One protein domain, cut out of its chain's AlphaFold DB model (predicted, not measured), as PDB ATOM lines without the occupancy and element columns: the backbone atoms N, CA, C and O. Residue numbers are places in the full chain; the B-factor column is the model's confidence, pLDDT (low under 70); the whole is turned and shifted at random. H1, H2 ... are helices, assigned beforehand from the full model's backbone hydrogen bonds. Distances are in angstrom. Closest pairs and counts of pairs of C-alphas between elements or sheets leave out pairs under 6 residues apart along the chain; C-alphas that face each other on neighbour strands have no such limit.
ATOM      1  N   ALA A  11      -0.229  18.469  24.676       86.75
ATOM      2  CA  ALA A  11      -0.899  18.178  23.408       86.75
ATOM      3  C   ALA A  11      -1.237  19.449  22.615       86.75
ATOM      4  O   ALA A  11      -0.989  19.499  21.409       86.75
ATOM      5  N   ASP A  12      -1.750  20.470  23.302       87.00
ATOM      6  CA  ASP A  12      -2.145  21.736  22.684       87.00
ATOM      7  C   ASP A  12      -0.915  22.497  22.182       87.00
ATOM      8  O   ASP A  12      -0.831  22.841  21.008       87.00
ATOM      9  N   LEU A  13       0.113  22.621  23.028       90.06
ATOM     10  CA  LEU A  13       1.367  23.288  22.670       90.06
ATOM     11  C   LEU A  13       2.080  22.607  21.492       90.06
ATOM     12  O   LEU A  13       2.600  23.282  20.607       90.06
ATOM     13  N   LEU A  14       2.098  21.273  21.450       90.31
ATOM     14  CA  LEU A  14       2.659  20.532  20.318       90.31
ATOM     15  C   LEU A  14       1.854  20.768  19.040       90.31
ATOM     16  O   LEU A  14       2.429  20.864  17.960       90.31
ATOM     17  N   THR A  15       0.533  20.863  19.157       89.56
ATOM     18  CA  THR A  15      -0.349  21.133  18.023       89.56
ATOM     19  C   THR A  15      -0.099  22.533  17.458       89.56
ATOM     20  O   THR A  15       0.041  22.673  16.243       89.56
ATOM     21  N   ASP A  16       0.060  23.539  18.318       91.19
ATOM     22  CA  ASP A  16       0.395  24.910  17.916       91.19
ATOM     23  C   ASP A  16       1.765  24.987  17.231       91.19
ATOM     24  O   ASP A  16       1.882  25.544  16.140       91.19
ATOM     25  N   GLN A  17       2.784  24.333  17.799       92.75
ATOM     26  CA  GLN A  17       4.115  24.257  17.187       92.75
ATOM     27  C   GLN A  17       4.092  23.590  15.809       92.75
ATOM     28  O   GLN A  17       4.826  24.001  14.912       92.75
ATOM     29  N   ILE A  18       3.244  22.574  15.613       91.38
ATOM     30  CA  ILE A  18       3.063  21.946  14.301       91.38
ATOM     31  C   ILE A  18       2.432  22.933  13.324       91.38
ATOM     32  O   ILE A  18       2.880  23.018  12.183       91.38
ATOM     33  N   TYR A  19       1.416  23.688  13.739       91.31
ATOM     34  CA  TYR A  19       0.825  24.702  12.870       91.31
ATOM     35  C   TYR A  19       1.833  25.781  12.486       91.31
ATOM     36  O   TYR A  19       1.878  26.157  11.316       91.31
ATOM     37  N   ASP A  20       2.655  26.239  13.425       92.19
ATOM     38  CA  ASP A  20       3.680  27.244  13.157       92.19
ATOM     39  C   ASP A  20       4.771  26.719  12.220       92.19
ATOM     40  O   ASP A  20       5.071  27.373  11.224       92.19
ATOM     41  N   ALA A  21       5.271  25.502  12.442       92.00
ATOM     42  CA  ALA A  21       6.237  24.874  11.542       92.00
ATOM     43  C   ALA A  21       5.673  24.670  10.124       92.00
ATOM     44  O   ALA A  21       6.376  24.840   9.131       92.00
ATOM     45  N   MET A  22       4.385  24.336  10.002       90.81
ATOM     46  CA  MET A  22       3.751  24.149   8.694       90.81
ATOM     47  C   MET A  22       3.503  25.473   7.954       90.81
ATOM     48  O   MET A  22       3.441  25.454   6.728       90.81
ATOM     49  N   LYS A  23       3.404  26.617   8.653       88.56
ATOM     50  CA  LYS A  23       3.317  27.947   8.012       88.56
ATOM     51  C   LYS A  23       4.602  28.330   7.281       88.56
ATOM     52  O   LYS A  23       4.543  29.123   6.346       88.56
ATOM     53  N   GLU A  24       5.748  27.785   7.688       90.56
ATOM     54  CA  GLU A  24       7.028  28.030   7.012       90.56
ATOM     55  C   GLU A  24       7.092  27.373   5.625       90.56
ATOM     56  O   GLU A  24       7.946  27.733   4.815       90.56
ATOM     57  N   VAL A  25       6.185  26.435   5.326       91.69
ATOM     58  CA  VAL A  25       6.110  25.752   4.034       91.69
ATOM     59  C   VAL A  25       5.056  26.442   3.154       91.69
ATOM     60  O   VAL A  25       3.863  26.178   3.310       91.69
ATOM     61  N   PRO A  26       5.453  27.299   2.192       84.88
ATOM     62  CA  PRO A  26       4.526  28.154   1.441       84.88
ATOM     63  C   PRO A  26       3.548  27.390   0.534       84.88
ATOM     64  O   PRO A  26       2.532  27.939   0.117       84.88
ATOM     65  N   GLU A  27       3.835  26.126   0.221       92.38
ATOM     66  CA  GLU A  27       2.970  25.259  -0.592       92.38
ATOM     67  C   GLU A  27       1.792  24.669   0.207       92.38
ATOM     68  O   GLU A  27       0.839  24.142  -0.373       92.38
ATOM     69  N   VAL A  28       1.831  24.749   1.541       89.31
ATOM     70  CA  VAL A  28       0.802  24.171   2.409       89.31
ATOM     71  C   VAL A  28      -0.323  25.178   2.616       89.31
ATOM     72  O   VAL A  28      -0.185  26.180   3.308       89.31
ATOM     73  N   THR A  29      -1.488  24.881   2.045       84.06
ATOM     74  CA  THR A  29      -2.680  25.744   2.137       84.06
ATOM     75  C   THR A  29      -3.547  25.454   3.358       84.06
ATOM     76  O   THR A  29      -4.245  26.338   3.852       84.06
ATOM     77  N   LYS A  30      -3.529  24.210   3.850       85.69
ATOM     78  CA  LYS A  30      -4.308  23.781   5.010       85.69
ATOM     79  C   LYS A  30      -3.592  22.662   5.751       85.69
ATOM     80  O   LYS A  30      -3.276  21.627   5.173       85.69
ATOM     81  N   THR A  31      -3.443  22.848   7.054       87.56
ATOM     82  CA  THR A  31      -2.931  21.834   7.977       87.56
ATOM     83  C   THR A  31      -4.080  21.378   8.870       87.56
ATOM     84  O   THR A  31      -4.863  22.200   9.338       87.56
ATOM     85  N   GLU A  32      -4.213  20.074   9.101       89.44
ATOM     86  CA  GLU A  32      -5.190  19.510  10.039       89.44
ATOM     87  C   GLU A  32      -4.492  18.459  10.906       89.44
ATOM     88  O   GLU A  32      -4.102  17.391  10.425       89.44
ATOM     89  N   VAL A  33      -4.319  18.752  12.196       88.88
ATOM     90  CA  VAL A  33      -3.679  17.824  13.135       88.88
ATOM     91  C   VAL A  33      -4.735  16.908  13.752       88.88
ATOM     92  O   VAL A  33      -5.499  17.304  14.627       88.88
ATOM     93  N   LYS A  34      -4.769  15.645  13.311       88.62
ATOM     94  CA  LYS A  34      -5.633  14.604  13.896       88.62
ATOM     95  C   LYS A  34      -4.883  13.822  14.967       88.62
ATOM     96  O   LYS A  34      -3.961  13.064  14.644       88.62
ATOM     97  N   LEU A  35      -5.277  13.988  16.225       87.19
ATOM     98  CA  LEU A  35      -4.801  13.179  17.347       87.19
ATOM     99  C   LEU A  35      -5.547  11.844  17.382       87.19
ATOM    100  O   LEU A  35      -6.767  11.803  17.518       87.19
ATOM    101  N   VAL A  36      -4.800  10.749  17.237       89.38
ATOM    102  CA  VAL A  36      -5.320   9.380  17.311       89.38
ATOM    103  C   VAL A  36      -4.611   8.607  18.415       89.38
ATOM    104  O   VAL A  36      -3.401   8.737  18.613       89.38
ATOM    105  N   TRP A  37      -5.373   7.778  19.124       83.94
ATOM    106  CA  TRP A  37      -4.870   6.950  20.227       83.94
ATOM    107  C   TRP A  37      -4.619   5.495  19.821       83.94
ATOM    108  O   TRP A  37      -3.957   4.758  20.546       83.94
ATOM    109  N   THR A  38      -5.098   5.101  18.639       86.00
ATOM    110  CA  THR A  38      -4.928   3.756  18.087       86.00
ATOM    111  C   THR A  38      -4.192   3.853  16.751       86.00
ATOM    112  O   THR A  38      -4.671   4.560  15.861       86.00
ATOM    113  N   PRO A  39      -3.057   3.153  16.565       86.19
ATOM    114  CA  PRO A  39      -2.353   2.308  17.537       86.19
ATOM    115  C   PRO A  39      -1.655   3.124  18.638       86.19
ATOM    116  O   PRO A  39      -1.144   4.212  18.369       86.19
ATOM    117  N   ALA A  40      -1.589   2.566  19.852       86.00
ATOM    118  CA  ALA A  40      -0.910   3.202  20.980       86.00
ATOM    119  C   ALA A  40       0.578   3.446  20.677       86.00
ATOM    120  O   ALA A  40       1.228   2.677  19.955       86.00
ATOM    121  N   TRP A  41       1.124   4.533  21.220       89.56
ATOM    122  CA  TRP A  41       2.548   4.822  21.111       89.56
ATOM    123  C   TRP A  41       3.364   3.857  21.980       89.56
ATOM    124  O   TRP A  41       3.000   3.576  23.119       89.56
ATOM    125  N   THR A  42       4.477   3.356  21.445       88.88
ATOM    126  CA  THR A  42       5.401   2.461  22.150       88.88
ATOM    127  C   THR A  42       6.838   2.917  21.931       88.88
ATOM    128  O   THR A  42       7.156   3.559  20.928       88.88
ATOM    129  N   ILE A  43       7.723   2.541  22.856       89.25
ATOM    130  CA  ILE A  43       9.165   2.834  22.822       89.25
ATOM    131  C   ILE A  43       9.824   2.343  21.520       89.25
ATOM    132  O   ILE A  43      10.759   2.963  21.018       89.25
ATOM    133  N   GLU A  44       9.302   1.268  20.931       88.50
ATOM    134  CA  GLU A  44       9.764   0.703  19.658       88.50
ATOM    135  C   GLU A  44       9.602   1.665  18.472       88.50
ATOM    136  O   GLU A  44      10.326   1.557  17.487       88.50
ATOM    137  N   LYS A  45       8.687   2.642  18.566       89.25
ATOM    138  CA  LYS A  45       8.491   3.673  17.534       89.25
ATOM    139  C   LYS A  45       9.574   4.756  17.563       89.25
ATOM    140  O   LYS A  45       9.572   5.630  16.697       89.25
ATOM    141  N   MET A  46      10.480   4.745  18.544       92.56
ATOM    142  CA  MET A  46      11.588   5.697  18.600       92.56
ATOM    143  C   MET A  46      12.680   5.358  17.589       92.56
ATOM    144  O   MET A  46      13.055   4.201  17.398       92.56
ATOM    145  N   SER A  47      13.252   6.395  16.978       93.56
ATOM    146  CA  SER A  47      14.396   6.236  16.084       93.56
ATOM    147  C   SER A  47      15.614   5.683  16.835       93.56
ATOM    148  O   SER A  47      15.770   5.878  18.044       93.56
ATOM    149  N   ARG A  48      16.534   5.033  16.109       92.56
ATOM    150  CA  ARG A  48      17.793   4.521  16.682       92.56
ATOM    151  C   ARG A  48      18.551   5.604  17.453       92.56
ATOM    152  O   ARG A  48      19.064   5.338  18.532       92.56
ATOM    153  N   TYR A  49      18.599   6.815  16.897       93.44
ATOM    154  CA  TYR A  49      19.261   7.953  17.528       93.44
ATOM    155  C   TYR A  49      18.585   8.344  18.847       93.44
ATOM    156  O   TYR A  49      19.269   8.485  19.855       93.44
ATOM    157  N   ALA A  50      17.251   8.436  18.865       92.44
ATOM    158  CA  ALA A  50      16.499   8.766  20.073       92.44
ATOM    159  C   ALA A  50      16.707   7.728  21.188       92.44
ATOM    160  O   ALA A  50      16.915   8.099  22.340       92.44
ATOM    161  N   ARG A  51      16.735   6.433  20.848       91.19
ATOM    162  CA  ARG A  51      17.006   5.356  21.816       91.19
ATOM    163  C   ARG A  51      18.400   5.461  22.430       91.19
ATOM    164  O   ARG A  51      18.533   5.364  23.645       91.19
ATOM    165  N   ILE A  52      19.421   5.729  21.610       92.81
ATOM    166  CA  ILE A  52      20.800   5.932  22.082       92.81
ATOM    167  C   ILE A  52      20.883   7.162  22.994       92.81
ATOM    168  O   ILE A  52      21.437   7.067  24.086       92.81
ATOM    169  N   ALA A  53      20.307   8.294  22.575       93.81
ATOM    170  CA  ALA A  53      20.354   9.545  23.331       93.81
ATOM    171  C   ALA A  53      19.661   9.441  24.700       93.81
ATOM    172  O   ALA A  53      20.117  10.044  25.667       93.81
ATOM    173  N   LEU A  54      18.585   8.656  24.790       92.88
ATOM    174  CA  LEU A  54      17.827   8.437  26.024       92.88
ATOM    175  C   LEU A  54      18.323   7.233  26.846       92.88
ATOM    176  O   LEU A  54      17.733   6.919  27.875       92.88
ATOM    177  N   GLY A  55      19.379   6.538  26.406       91.06
ATOM    178  CA  GLY A  55      19.911   5.354  27.095       91.06
ATOM    179  C   GLY A  55      18.964   4.148  27.096       91.06
ATOM    180  O   GLY A  55      19.091   3.256  27.935       91.06
TER     181      GLY A  55
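This is residues 11 to 55 of the 57 residues of the protein "Putative cytosolic protein" of Streptococcus thermophilus CNCM I-1630 (UniProt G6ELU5). Two helices, H1 and H2, sit at the two ends of a long open loop of chain shaped like a wide U. After H1 the chain turns, folds back beside H1 with residues 30 to 35, then swings out through residues 36 to 42, which stick out, to short H2 far from H1. The printed part has 45 residues with two named helices, H1 then H2, and no named strand; the class is all helix, though under half of the residues, 19 of 45, are in named elements. It is only just extended, close to loose, with a radius of gyration of the C-alphas of 14.1 A, and spans 38 by 24 by 18 A.

H1 is residues 11 to 23, from C-alpha 11 at (-0.899, 18.178, 23.408) to C-alpha 23 at (3.317, 27.947, 8.012), 18.7 A long. Residues 24 to 47 hold no named element. H2 is residues 48 to 53, 8.7 A from its first to its last C-alpha, and ends with C-alpha 53 at (20.354, 9.545, 23.331).

H1 and H2 are apart, with no C-alpha of the one within 8 A of the other. A long link of 24 residues joins them. In H1 and H2 every O i to N i+4 pair is within hydrogen-bond range. Residues 24 to 29, 36 to 42, and 44 to 50, of which 48 to 50 belong to H2, stand free.

The outline is elongated, and the two C-alphas farthest apart, those of Thr 29 and Gly 55, are 39.4 A apart. The C-alphas of Ala 11 and Gly 55, the first and last printed, are 24.7 A apart. The printed part has no cut. The mean pLDDT of the printed part is 89.7, and no printed residue is under 70.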